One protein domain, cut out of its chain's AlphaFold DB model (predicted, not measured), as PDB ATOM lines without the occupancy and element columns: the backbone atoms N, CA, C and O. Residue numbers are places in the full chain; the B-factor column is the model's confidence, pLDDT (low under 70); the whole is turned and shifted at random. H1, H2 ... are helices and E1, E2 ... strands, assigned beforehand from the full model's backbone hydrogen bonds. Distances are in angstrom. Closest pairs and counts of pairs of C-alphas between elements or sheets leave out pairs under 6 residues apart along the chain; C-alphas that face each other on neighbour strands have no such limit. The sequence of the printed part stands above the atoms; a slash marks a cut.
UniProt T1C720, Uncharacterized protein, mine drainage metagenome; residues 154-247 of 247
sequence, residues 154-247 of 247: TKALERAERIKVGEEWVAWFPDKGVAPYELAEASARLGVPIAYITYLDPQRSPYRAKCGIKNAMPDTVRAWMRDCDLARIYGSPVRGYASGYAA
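AT A GLANCE: This is residues 154 to 247 of the 247 residues of an uncharacterized protein of mine drainage metagenome (UniProt T1C720). One twisted sheet of six strands, curled like part of a barrel, wraps round helix H3, which packs in its hollow. A second helix, H2, packs near E3 on the face opposite to that of H3, and the short H1 meets H2 and only grazes the sheet. The 94 printed residues hold three named helices and six named strands, in the order H1 E1 E2 H2 E3 E4 H3 E5 E6; the class is mixed, helices and strands. The sheet runs E1 E2 E3 E4 E6 E5 and is mixed, with E2 and E3 as its parallel pair and the other neighbours antiparallel. The whole is compact, with a radius of gyration of the C-alphas of 12.7 A, and rounded, with spans of 35 by 27 by 19 A.

IN THESE COORDINATES: In the order of the sheet, E1 is residues 162 to 165, 9.4 A from first to last C-alpha, and E2 is residues 168 to 173, 15.6 A. E3 is residues 194 to 199, 16.5 A, and E4 is residues 209 to 214, 16.3 A. E6, residues 241 to 246, is 17.0 A long, and its C-alpha 246 stands at (149.198, 156.359, 168.781). E5 is residues 231 to 236, 16.3 A. H3, the longest helix, is residues 218 to 227, 14.3 A, and begins with C-alpha 218 at (165.856, 148.840, 181.570). H2 is residues 183 to 190, 10.6 A. H1 is residues 154 to 159, 8.9 A, and C-alpha 154 is at (148.297, 153.343, 195.488).

HOW THE PARTS SIT: From edge strand E1 to edge strand E5 the strands' lines turn by 89 degrees and the way across the sheet turns by 107 degrees. The hairpin E1 and E2 is antiparallel at 128 degrees, with N 163 and O 170 at 2.9 A. E2 pairs in a staggered way, with E1 over residues 168 to 171 and with E3 over residues 171 to 173. E2 and E3 are parallel at 28 degrees, with N 195 and O 171 at 2.8 A; E2, H2 and E3 form a strand-helix-strand unit, two parallel neighbour strands with a helix between them in the chain, and its crossover is right-handed. The hairpin E3 and E4 is antiparallel at 165 degrees, with N 198 and O 210 at 2.8 A. E4 and E6 are antiparallel at 166 degrees, with N 211 and O 244 at 2.9 A. The hairpin E5 and E6 is antiparallel at 173 degrees, with N 243 and O 234 at 2.8 A. E4, H3 and E5 form a split strand-helix-strand unit with E6 between the strands in the sheet, and its crossover is right-handed. H3 on one face makes two layers with the sheet, which curls round it; the closest C-alphas of H3 and E6 are those of Val 221 and Tyr 241, 6.2 A apart, and those of H3 and E1 are Thr 220 and Val 165, 5.9 A. H2 is on the opposite face at a height over the sheet of 8.8 A. It lies only just over E3, on which 3 of its 8 C-alphas fall, and runs along the strands at 1 degree to E3 on the local plane. H1 touches H2, about perpendicular at 89 degrees, the closest C-alphas being those of Thr 154 and Ala 186, 5.5 A apart. H1 only grazes the sheet, with its residues 156 to 159. H3 is apart from H1 and from H2. In H2 and H3 every O i to N i+4 pair is within hydrogen-bond range, and in H1 1 of 2.

THE WHOLE: The two C-alphas farthest apart are those of Glu 167 and Gln 203, at 38.0 A. The printed part has no cut and ends at residue 247, the chain's last. No link is long; those from E2 to H2 and from E3 to E4, nine residues each, are short, and the others are tight. The mean pLDDT of the printed part is 91.1, and residues 176 to 178 are under 70.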
ATOM      1  N   THR A 154     147.748 154.574 194.896       96.38
ATOM      2  CA  THR A 154     148.297 153.343 195.488       96.38
ATOM      3  C   THR A 154     147.272 152.210 195.490       96.38
ATOM      4  O   THR A 154     147.554 151.125 194.989       96.38
ATOM      5  N   LYS A 155     146.041 152.465 195.950       95.56
ATOM      6  CA  LYS A 155     144.970 151.450 195.931       95.56
ATOM      7  C   LYS A 155     144.592 151.008 194.517       95.56
ATOM      8  O   LYS A 155     144.174 149.869 194.320       95.56
ATOM      9  N   ALA A 156     144.693 151.904 193.536       93.88
ATOM     10  CA  ALA A 156     144.465 151.552 192.139       93.88
ATOM     11  C   ALA A 156     145.585 150.651 191.598       93.88
ATOM     12  O   ALA A 156     145.285 149.671 190.925       93.88
ATOM     13  N   LEU A 157     146.850 150.928 191.940       94.56
ATOM     14  CA  LEU A 157     148.003 150.094 191.575       94.56
ATOM     15  C   LEU A 157     147.903 148.671 192.127       94.56
ATOM     16  O   LEU A 157     148.217 147.718 191.420       94.56
ATOM     17  N   GLU A 158     147.438 148.517 193.366       93.81
ATOM     18  CA  GLU A 158     147.239 147.205 193.999       93.81
ATOM     19  C   GLU A 158     146.208 146.337 193.263       93.81
ATOM     20  O   GLU A 158     146.300 145.113 193.283       93.81
ATOM     21  N   ARG A 159     145.220 146.972 192.623       93.00
ATOM     22  CA  ARG A 159     144.095 146.307 191.946       93.00
ATOM     23  C   ARG A 159     144.255 146.233 190.434       93.00
ATOM     24  O   ARG A 159     143.402 145.644 189.775       93.00
ATOM     25  N   ALA A 160     145.283 146.878 189.893       93.44
ATOM     26  CA  ALA A 160     145.499 146.945 188.463       93.44
ATOM     27  C   ALA A 160     145.724 145.543 187.897       93.44
ATOM     28  O   ALA A 160     146.438 144.720 188.480       93.44
ATOM     29  N   GLU A 161     145.141 145.297 186.725       94.38
ATOM     30  CA  GLU A 161     145.544 144.169 185.900       94.38
ATOM     31  C   GLU A 161     147.047 144.276 185.609       94.38
ATOM     32  O   GLU A 161     147.599 145.375 185.518       94.38
ATOM     33  N   ARG A 162     147.728 143.137 185.491       95.94
ATOM     34  CA  ARG A 162     149.151 143.101 185.159       95.94
ATOM     35  C   ARG A 162     149.352 142.416 183.826       95.94
ATOM     36  O   ARG A 162     148.856 141.315 183.610       95.94
ATOM     37  N   ILE A 163     150.139 143.051 182.974       95.50
ATOM     38  CA  ILE A 163     150.585 142.489 181.701       95.50
ATOM     39  C   ILE A 163     152.064 142.130 181.806       95.50
ATOM     40  O   ILE A 163     152.817 142.780 182.534       95.50
ATOM     41  N   LYS A 164     152.487 141.089 181.089       97.31
ATOM     42  CA  LYS A 164     153.905 140.735 180.999       97.31
ATOM     43  C   LYS A 164     154.548 141.532 179.863       97.31
ATOM     44  O   LYS A 164     154.068 141.477 178.736       97.31
ATOM     45  N   VAL A 165     155.620 142.263 180.162       96.38
ATOM     46  CA  VAL A 165     156.432 143.003 179.184       96.38
ATOM     47  C   VAL A 165     157.877 142.552 179.359       96.38
ATOM     48  O   VAL A 165     158.448 142.709 180.435       96.38
ATOM     49  N   GLY A 166     158.462 141.930 178.333       93.06
ATOM     50  CA  GLY A 166     159.712 141.187 178.518       93.06
ATOM     51  C   GLY A 166     159.556 140.133 179.623       93.06
ATOM     52  O   GLY A 166     158.665 139.287 179.547       93.06
ATOM     53  N   GLU A 167     160.377 140.220 180.674       94.38
ATOM     54  CA  GLU A 167     160.319 139.322 181.840       94.38
ATOM     55  C   GLU A 167     159.605 139.911 183.070       94.38
ATOM     56  O   GLU A 167     159.437 139.217 184.073       94.38
ATOM     57  N   GLU A 168     159.140 141.160 183.008       96.88
ATOM     58  CA  GLU A 168     158.562 141.873 184.151       96.88
ATOM     59  C   GLU A 168     157.031 141.981 184.061       96.88
ATOM     60  O   GLU A 168     156.450 142.132 182.983       96.88
ATOM     61  N   TRP A 169     156.361 141.917 185.218       97.69
ATOM     62  CA  TRP A 169     154.921 142.154 185.337       97.69
ATOM     63  C   TRP A 169     154.629 143.628 185.602       97.69
ATOM     64  O   TRP A 169     154.902 144.143 186.688       97.69
ATOM     65  N   VAL A 170     153.997 144.281 184.633       97.50
ATOM     66  CA  VAL A 170     153.725 145.719 184.626       97.50
ATOM     67  C   VAL A 170     152.251 145.976 184.921       97.50
ATOM     68  O   VAL A 170     151.379 145.371 184.299       97.50
ATOM     69  N   ALA A 171     151.959 146.871 185.870       96.44
ATOM     70  CA  ALA A 171     150.588 147.281 186.161       96.44
ATOM     71  C   ALA A 171     150.013 148.068 184.975       96.44
ATOM     72  O   ALA A 171     150.601 149.053 184.524       96.44
ATOM     73  N   TRP A 172     148.875 147.617 184.461       94.38
ATOM     74  CA  TRP A 172     148.311 148.058 183.195       94.38
ATOM     75  C   TRP A 172     147.085 148.946 183.387       94.38
ATOM     76  O   TRP A 172     146.138 148.585 184.084       94.38
ATOM     77  N   PHE A 173     147.098 150.101 182.725       93.06
ATOM     78  CA  PHE A 173     146.015 151.082 182.747       93.06
ATOM     79  C   PHE A 173     145.551 151.390 181.303       93.06
ATOM     80  O   PHE A 173     145.982 152.402 180.739       93.06
ATOM     81  N   PRO A 174     144.714 150.512 180.690       83.31
ATOM     82  CA  PRO A 174     144.355 150.566 179.265       83.31
ATOM     83  C   PRO A 174     143.383 151.676 178.842       83.31
ATOM     84  O   PRO A 174     143.630 152.263 177.801       83.31
ATOM     85  N   ASP A 175     142.278 151.935 179.561       70.88
ATOM     86  CA  ASP A 175     141.317 153.052 179.352       70.88
ATOM     87  C   ASP A 175     140.112 152.951 180.335       70.88
ATOM     88  O   ASP A 175     139.846 151.884 180.887       70.88
ATOM     89  N   LYS A 176     139.332 154.045 180.454       52.56
ATOM     90  CA  LYS A 176     137.970 154.268 181.014       52.56
ATOM     91  C   LYS A 176     137.778 154.579 182.496       52.56
ATOM     92  O   LYS A 176     136.657 154.838 182.930       52.56
ATOM     93  N   GLY A 177     138.850 154.699 183.254       53.22
ATOM     94  CA  GLY A 177     138.889 155.575 184.420       53.22
ATOM     95  C   GLY A 177     140.046 156.523 184.191       53.22
ATOM     96  O   GLY A 177     141.088 156.073 183.722       53.22
ATOM     97  N   VAL A 178     139.888 157.817 184.471       59.72
ATOM     98  CA  VAL A 178     141.040 158.726 184.521       59.72
ATOM     99  C   VAL A 178     142.071 158.040 185.412       59.72
ATOM    100  O   VAL A 178     141.787 157.835 186.596       59.72
ATOM    101  N   ALA A 179     143.205 157.609 184.835       73.69
ATOM    102  CA  ALA A 179     144.326 157.090 185.607       73.69
ATOM    103  C   ALA A 179     144.500 158.050 186.785       73.69
ATOM    104  O   ALA A 179     144.568 159.262 186.543       73.69
ATOM    105  N   PRO A 180     144.422 157.564 188.037       85.44
ATOM    106  CA  PRO A 180     144.246 158.459 189.163       85.44
ATOM    107  C   PRO A 180     145.362 159.495 189.149       85.44
ATOM    108  O   PRO A 180     146.513 159.181 188.822       85.44
ATOM    109  N   TYR A 181     145.023 160.738 189.488       89.00
ATOM    110  CA  TYR A 181     146.049 161.745 189.722       89.00
ATOM    111  C   TYR A 181     147.108 161.161 190.659       89.00
ATOM    112  O   TYR A 181     146.781 160.421 191.584       89.00
ATOM    113  N   GLU A 182     148.368 161.495 190.402       93.56
ATOM    114  CA  GLU A 182     149.510 160.963 191.152       93.56
ATOM    115  C   GLU A 182     149.820 159.466 190.928       93.56
ATOM    116  O   GLU A 182     150.628 158.902 191.660       93.56
ATOM    117  N   LEU A 183     149.303 158.823 189.866       93.50
ATOM    118  CA  LEU A 183     149.682 157.444 189.505       93.50
ATOM    119  C   LEU A 183     151.201 157.249 189.370       93.50
ATOM    120  O   LEU A 183     151.760 156.314 189.938       93.50
ATOM    121  N   ALA A 184     151.878 158.140 188.639       92.62
ATOM    122  CA  ALA A 184     153.327 158.054 188.442       92.62
ATOM    123  C   ALA A 184     154.114 158.250 189.750       92.62
ATOM    124  O   ALA A 184     155.158 157.634 189.932       92.62
ATOM    125  N   GLU A 185     153.599 159.088 190.652       95.62
ATOM    126  CA  GLU A 185     154.177 159.335 191.975       95.62
ATOM    127  C   GLU A 185     154.045 158.091 192.866       95.62
ATOM    128  O   GLU A 185     155.036 157.612 193.410       95.62
ATOM    129  N   ALA A 186     152.839 157.520 192.962       96.50
ATOM    130  CA  ALA A 186     152.585 156.303 193.732       96.50
ATOM    131  C   ALA A 186     153.398 155.111 193.199       96.50
ATOM    132  O   ALA A 186     154.009 154.374 193.968       96.50
ATOM    133  N   SER A 187     153.461 154.965 191.873       96.38
ATOM    134  CA  SER A 187     154.262 153.939 191.199       96.38
ATOM    135  C   SER A 187     155.752 154.069 191.525       96.38
ATOM    136  O   SER A 187     156.386 153.064 191.841       96.38
ATOM    137  N   ALA A 188     156.299 155.292 191.524       95.94
ATOM    138  CA  ALA A 188     157.702 155.533 191.855       95.94
ATOM    139  C   ALA A 188     158.016 155.182 193.318       95.94
ATOM    140  O   ALA A 188     159.007 154.508 193.587       95.94
ATOM    141  N   ARG A 189     157.135 155.562 194.254       95.50
ATOM    142  CA  ARG A 189     157.279 155.258 195.690       95.50
ATOM    143  C   ARG A 189     157.226 153.767 195.999       95.50
ATOM    144  O   ARG A 189     157.961 153.293 196.854       95.50
ATOM    145  N   LEU A 190     156.348 153.033 195.316       94.94
ATOM    146  CA  LEU A 190     156.197 151.589 195.509       94.94
ATOM    147  C   LEU A 190     157.222 150.770 194.716       94.94
ATOM    148  O   LEU A 190     157.288 149.556 194.889       94.94
ATOM    149  N   GLY A 191     157.975 151.402 193.809       93.81
ATOM    150  CA  GLY A 191     158.847 150.698 192.873       93.81
ATOM    151  C   GLY A 191     158.089 149.733 191.956       93.81
ATOM    152  O   GLY A 191     158.664 148.733 191.538       93.81
ATOM    153  N   VAL A 192     156.809 150.006 191.674       95.56
ATOM    154  CA  VAL A 192     155.950 149.155 190.840       95.56
ATOM    155  C   VAL A 192     155.905 149.724 189.424       95.56
ATOM    156  O   VAL A 192     155.420 150.847 189.268       95.56
ATOM    157  N   PRO A 193     156.334 148.983 188.387       97.25
ATOM    158  CA  PRO A 193     156.263 149.451 187.009       97.25
ATOM    159  C   PRO A 193     154.817 149.623 186.546       97.25
ATOM    160  O   PRO A 193     153.949 148.798 186.845       97.25
ATOM    161  N   ILE A 194     154.571 150.677 185.770       96.50
ATOM    162  CA  ILE A 194     153.264 150.964 185.171       96.50
ATOM    163  C   ILE A 194     153.371 151.113 183.664       96.50
ATOM    164  O   ILE A 194     154.340 151.680 183.163       96.50
ATOM    165  N   ALA A 195     152.326 150.696 182.960       95.31
ATOM    166  CA  ALA A 195     152.071 151.059 181.579       95.31
ATOM    167  C   ALA A 195     150.659 151.644 181.465       95.31
ATOM    168  O   ALA A 195     149.731 151.191 182.138       95.31
ATOM    169  N   TYR A 196     150.507 152.691 180.659       93.31
ATOM    170  CA  TYR A 196     149.270 153.464 180.580       93.31
ATOM    171  C   TYR A 196     148.990 153.967 179.166       93.31
ATOM    172  O   TYR A 196     149.910 154.160 178.365       93.31
ATOM    173  N   ILE A 197     147.716 154.260 178.915       91.31
ATOM    174  CA  ILE A 197     147.235 155.009 177.753       91.31
ATOM    175  C   ILE A 197     146.530 156.277 178.250       91.31
ATOM    176  O   ILE A 197     145.797 156.268 179.236       91.31
ATOM    177  N   THR A 198     146.775 157.404 177.590       88.94
ATOM    178  CA  THR A 198     146.093 158.679 177.833       88.94
ATOM    179  C   THR A 198     145.577 159.221 176.512       88.94
ATOM    180  O   THR A 198     146.366 159.618 175.658       88.94
ATOM    181  N   TYR A 199     144.256 159.247 176.347       88.31
ATOM    182  CA  TYR A 199     143.619 159.812 175.160       88.31
ATOM    183  C   TYR A 199     143.820 161.323 175.106       88.31
ATOM    184  O   TYR A 199     143.736 162.015 176.123       88.31
ATOM    185  N   LEU A 200     144.123 161.818 173.911       86.31
ATOM    186  CA  LEU A 200     144.427 163.219 173.668       86.31
ATOM    187  C   LEU A 200     143.228 163.907 173.017       86.31
ATOM    188  O   LEU A 200     142.472 163.297 172.263       86.31
ATOM    189  N   ASP A 201     143.061 165.192 173.321       86.75
ATOM    190  CA  ASP A 201     142.052 166.026 172.675       86.75
ATOM    191  C   ASP A 201     142.428 166.220 171.192       86.75
ATOM    192  O   ASP A 201     143.489 166.796 170.915       86.75
ATOM    193  N   PRO A 202     141.584 165.780 170.238       86.44
ATOM    194  CA  PRO A 202     141.878 165.886 168.810       86.44
ATOM    195  C   PRO A 202     141.968 167.338 168.319       86.44
ATOM    196  O   PRO A 202     142.532 167.583 167.258       86.44
ATOM    197  N   GLN A 203     141.449 168.318 169.069       88.19
ATOM    198  CA  GLN A 203     141.633 169.739 168.745       88.19
ATOM    199  C   GLN A 203     143.032 170.251 169.113       88.19
ATOM    200  O   GLN A 203     143.454 171.296 168.622       88.19
ATOM    201  N   ARG A 204     143.749 169.541 169.994       81.81
ATOM    202  CA  ARG A 204     145.052 169.952 170.542       81.81
ATOM    203  C   ARG A 204     146.207 169.066 170.097       81.81
ATOM    204  O   ARG A 204     147.360 169.438 170.296       81.81
ATOM    205  N   SER A 205     145.929 167.888 169.545       82.31
ATOM    206  CA  SER A 205     146.957 166.946 169.120       82.31
ATOM    207  C   SER A 205     146.564 166.232 167.831       82.31
ATOM    208  O   SER A 205     145.419 165.803 167.709       82.31
ATOM    209  N   PRO A 206     147.508 166.030 166.892       86.25
ATOM    210  CA  PRO A 206     147.280 165.177 165.729       86.25
ATOM    211  C   PRO A 206     147.278 163.675 166.075       86.25
ATOM    212  O   PRO A 206     147.030 162.857 165.197       86.25
ATOM    213  N   TYR A 207     147.584 163.304 167.323       89.50
ATOM    214  CA  TYR A 207     147.632 161.921 167.800       89.50
ATOM    215  C   TYR A 207     146.388 161.576 168.619       89.50
ATOM    216  O   TYR A 207     145.855 162.426 169.333       89.50
ATOM    217  N   ARG A 208     145.961 160.309 168.587       90.50
ATOM    218  CA  ARG A 208     144.785 159.838 169.342       90.50
ATOM    219  C   ARG A 208     145.072 159.643 170.819       90.50
ATOM    220  O   ARG A 208     144.224 159.921 171.665       90.50
ATOM    221  N   ALA A 209     146.253 159.124 171.132       91.00
ATOM    222  CA  ALA A 209     146.635 158.814 172.497       91.00
ATOM    223  C   ALA A 209     148.145 158.920 172.695       91.00
ATOM    224  O   ALA A 209     148.932 158.718 171.772       91.00
ATOM    225  N   LYS A 210     148.539 159.195 173.934       91.44
ATOM    226  CA  LYS A 210     149.894 158.997 174.430       91.44
ATOM    227  C   LYS A 210     149.931 157.711 175.240       91.44
ATOM    228  O   LYS A 210     149.179 157.569 176.201       91.44
ATOM    229  N   CYS A 211     150.844 156.819 174.896       93.50
ATOM    230  CA  CYS A 211     151.095 155.596 175.643       93.50
ATOM    231  C   CYS A 211     152.459 155.703 176.320       93.50
ATOM    232  O   CYS A 211     153.369 156.347 175.793       93.50
ATOM    233  N   GLY A 212     152.624 155.084 177.483       94.75
ATOM    234  CA  GLY A 212     153.918 155.094 178.148       94.75
ATOM    235  C   GLY A 212     154.101 153.977 179.151       94.75
ATOM    236  O   GLY A 212     153.135 153.394 179.633       94.75
ATOM    237  N   ILE A 213     155.367 153.729 179.462       96.31
ATOM    238  CA  ILE A 213     155.836 152.843 180.520       96.31
ATOM    239  C   ILE A 213     156.727 153.646 181.469       96.31
ATOM    240  O   ILE A 213     157.505 154.498 181.030       96.31
ATOM    241  N   LYS A 214     156.598 153.419 182.774       95.75
ATOM    242  CA  LYS A 214     157.408 154.079 183.804       95.75
ATOM    243  C   LYS A 214     157.795 153.104 184.900       95.75
ATOM    244  O   LYS A 214     157.050 152.172 185.193       95.75
ATOM    245  N   ASN A 215     158.911 153.412 185.554       94.75
ATOM    246  CA  ASN A 215     159.429 152.731 186.737       94.75
ATOM    247  C   ASN A 215     159.714 151.241 186.504       94.75
ATOM    248  O   ASN A 215     159.667 150.454 187.444       94.75
ATOM    249  N   ALA A 216     159.986 150.875 185.251       95.44
ATOM    250  CA  ALA A 216     160.285 149.514 184.829       95.44
ATOM    251  C   ALA A 216     161.788 149.298 184.667       95.44
ATOM    252  O   ALA A 216     162.550 150.256 184.506       95.44
ATOM    253  N   MET A 217     162.208 148.035 184.698       94.06
ATOM    254  CA  MET A 217     163.609 147.678 184.496       94.06
ATOM    255  C   MET A 217     164.076 148.072 183.083       94.06
ATOM    256  O   MET A 217     163.272 148.039 182.145       94.06
ATOM    257  N   PRO A 218     165.367 148.396 182.876       93.88
ATOM    258  CA  PRO A 218     165.856 148.840 181.570       93.88
ATOM    259  C   PRO A 218     165.535 147.881 180.417       93.88
ATOM    260  O   PRO A 218     165.149 148.325 179.336       93.88
ATOM    261  N   ASP A 219     165.631 146.568 180.642       96.81
ATOM    262  CA  ASP A 219     165.273 145.565 179.629       96.81
ATOM    263  C   ASP A 219     163.769 145.524 179.339       96.81
ATOM    264  O   ASP A 219     163.376 145.382 178.182       96.81
ATOM    265  N   THR A 220     162.927 145.733 180.352       97.44
ATOM    266  CA  THR A 220     161.472 145.864 180.196       97.44
ATOM    267  C   THR A 220     161.116 147.092 179.364       97.44
ATOM    268  O   THR A 220     160.287 147.006 178.459       97.44
ATOM    269  N   VAL A 221     161.758 148.236 179.626       96.62
ATOM    270  CA  VAL A 221     161.547 149.462 178.841       96.62
ATOM    271  C   VAL A 221     161.995 149.256 177.395       96.62
ATOM    272  O   VAL A 221     161.259 149.615 176.480       96.62
ATOM    273  N   ARG A 222     163.157 148.625 177.169       96.38
ATOM    274  CA  ARG A 222     163.628 148.273 175.818       96.38
ATOM    275  C   ARG A 222     162.653 147.348 175.091       96.38
ATOM    276  O   ARG A 222     162.357 147.594 173.925       96.38
ATOM    277  N   ALA A 223     162.141 146.320 175.767       97.19
ATOM    278  CA  ALA A 223     161.134 145.423 175.203       97.19
ATOM    279  C   ALA A 223     159.859 146.192 174.831       97.19
ATOM    280  O   ALA A 223     159.389 146.081 173.704       97.19
ATOM    281  N   TRP A 224     159.362 147.051 175.729       97.00
ATOM    282  CA  TRP A 224     158.200 147.899 175.459       97.00
ATOM    283  C   TRP A 224     158.404 148.796 174.237       97.00
ATOM    284  O   TRP A 224     157.530 148.858 173.384       97.00
ATOM    285  N   MET A 225     159.556 149.470 174.134       96.00
ATOM    286  CA  MET A 225     159.878 150.355 173.006       96.00
ATOM    287  C   MET A 225     159.994 149.603 171.676       96.00
ATOM    288  O   MET A 225     159.692 150.173 170.636       96.00
ATOM    289  N   ARG A 226     160.459 148.349 171.696       95.12
ATOM    290  CA  ARG A 226     160.577 147.508 170.496       95.12
ATOM    291  C   ARG A 226     159.218 146.986 170.029       95.12
ATOM    292  O   ARG A 226     158.986 146.905 168.828       95.12
ATOM    293  N   ASP A 227     158.367 146.597 170.974       92.56
ATOM    294  CA  ASP A 227     157.146 145.841 170.690       92.56
ATOM    295  C   ASP A 227     155.908 146.745 170.538       92.56
ATOM    296  O   ASP A 227     154.858 146.279 170.092       92.56
ATOM    297  N   CYS A 228     155.996 148.031 170.903       88.12
ATOM    298  CA  CYS A 228     154.886 148.967 170.763       88.12
ATOM    299  C   CYS A 228     154.788 149.544 169.339       88.12
ATOM    300  O   CYS A 228     155.739 150.104 168.798       88.12
ATOM    301  N   ASP A 229     153.602 149.445 168.739       89.31
ATOM    302  CA  ASP A 229     153.292 150.058 167.443       89.31
ATOM    303  C   ASP A 229     152.897 151.531 167.639       89.31
ATOM    304  O   ASP A 229     151.721 151.904 167.610       89.31
ATOM    305  N   LEU A 230     153.883 152.368 167.979       92.94
ATOM    306  CA  LEU A 230     153.690 153.786 168.287       92.94
ATOM    307  C   LEU A 230     154.570 154.678 167.412       92.94
ATOM    308  O   LEU A 230     155.731 154.389 167.130       92.94
ATOM    309  N   ALA A 231     154.036 155.840 167.054       90.06
ATOM    310  CA  ALA A 231     154.804 156.915 166.455       90.06
ATOM    311  C   ALA A 231     155.621 157.661 167.523       90.06
ATOM    312  O   ALA A 231     155.188 157.818 168.668       90.06
ATOM    313  N   ARG A 232     156.780 158.199 167.113       87.69
ATOM    314  CA  ARG A 232     157.648 159.064 167.940       87.69
ATOM    315  C   ARG A 232     157.929 158.473 169.326       87.69
ATOM    316  O   ARG A 232     157.633 159.099 170.340       87.69
ATOM    317  N   ILE A 233     158.466 157.258 169.362       92.81
ATOM    318  CA  ILE A 233     158.875 156.612 170.612       92.81
ATOM    319  C   ILE A 233     160.108 157.333 171.166       92.81
ATOM    320  O   ILE A 233     161.070 157.576 170.443       92.81
ATOM    321  N   TYR A 234     160.074 157.665 172.454       90.81
ATOM    322  CA  TYR A 234     161.158 158.325 173.176       90.81
ATOM    323  C   TYR A 234     161.192 157.858 174.634       90.81
ATOM    324  O   TYR A 234     160.211 157.330 175.158       90.81
ATOM    325  N   GLY A 235     162.314 158.046 175.318       90.94
ATOM    326  CA  GLY A 235     162.484 157.579 176.691       90.94
ATOM    327  C   GLY A 235     163.943 157.408 177.061       90.94
ATOM    328  O   GLY A 235     164.817 157.670 176.244       90.94
ATOM    329  N   SER A 236     164.189 156.926 178.275       91.56
ATOM    330  CA  SER A 236     165.498 156.455 178.719       91.56
ATOM    331  C   SER A 236     165.297 155.140 179.476       91.56
ATOM    332  O   SER A 236     164.754 155.142 180.589       91.56
ATOM    333  N   PRO A 237     165.711 153.996 178.892       91.69
ATOM    334  CA  PRO A 237     165.631 152.707 179.565       91.69
ATOM    335  C   PRO A 237     166.371 152.676 180.902       91.69
ATOM    336  O   PRO A 237     165.852 152.117 181.860       91.69
ATOM    337  N   VAL A 238     167.540 153.319 180.998       88.44
ATOM    338  CA  VAL A 238     168.324 153.395 182.246       88.44
ATOM    339  C   VAL A 238     167.546 154.128 183.342       88.44
ATOM    340  O   VAL A 238     167.547 153.707 184.495       88.44
ATOM    341  N   ARG A 239     166.799 155.176 182.980       86.94
ATOM    342  CA  ARG A 239     165.926 155.920 183.904       86.94
ATOM    343  C   ARG A 239     164.559 155.254 184.111       86.94
ATOM    344  O   ARG A 239     163.738 155.763 184.873       86.94
ATOM    345  N   GLY A 240     164.307 154.125 183.450       92.00
ATOM    346  CA  GLY A 240     163.126 153.296 183.652       92.00
ATOM    347  C   GLY A 240     161.843 153.834 183.018       92.00
ATOM    348  O   GLY A 240     160.759 153.532 183.519       92.00
ATOM    349  N   TYR A 241     161.911 154.638 181.948       94.19
ATOM    350  CA  TYR A 241     160.700 155.127 181.280       94.19
ATOM    351  C   TYR A 241     160.805 155.201 179.757       94.19
ATOM    352  O   TYR A 241     161.869 155.452 179.195       94.19
ATOM    353  N   ALA A 242     159.652 155.072 179.105       95.25
ATOM    354  CA  ALA A 242     159.459 155.432 177.708       95.25
ATOM    355  C   ALA A 242     158.019 155.882 177.441       95.25
ATOM    356  O   ALA A 242     157.103 155.681 178.244       95.25
ATOM    357  N   SER A 243     157.808 156.562 176.325       95.00
ATOM    358  CA  SER A 243     156.504 157.000 175.848       95.00
ATOM    359  C   SER A 243     156.490 157.082 174.327       95.00
ATOM    360  O   SER A 243     157.528 157.189 173.685       95.00
ATOM    361  N   GLY A 244     155.297 157.050 173.756       93.81
ATOM    362  CA  GLY A 244     155.063 157.203 172.327       93.81
ATOM    363  C   GLY A 244     153.624 157.627 172.072       93.81
ATOM    364  O   GLY A 244     152.822 157.750 173.005       93.81
ATOM    365  N   TYR A 245     153.298 157.859 170.809       92.31
ATOM    366  CA  TYR A 245     152.001 158.369 170.392       92.31
ATOM    367  C   TYR A 245     151.313 157.399 169.438       92.31
ATOM    368  O   TYR A 245     151.910 156.940 168.469       92.31
ATOM    369  N   ALA A 246     150.043 157.111 169.696       90.50
ATOM    370  CA  ALA A 246     149.198 156.359 168.781       90.50
ATOM    371  C   ALA A 246     148.596 157.310 167.733       90.50
ATOM    372  O   ALA A 246     148.062 158.369 168.090       90.50
ATOM    373  N   ALA A 247     148.704 156.932 166.456       81.19
ATOM    374  CA  ALA A 247     148.075 157.626 165.327       81.19
ATOM    375  C   ALA A 247     146.547 157.416 165.283       81.19
ATOM    376  O   ALA A 247     146.049 156.448 165.898       81.19
TER     377      ALA A 247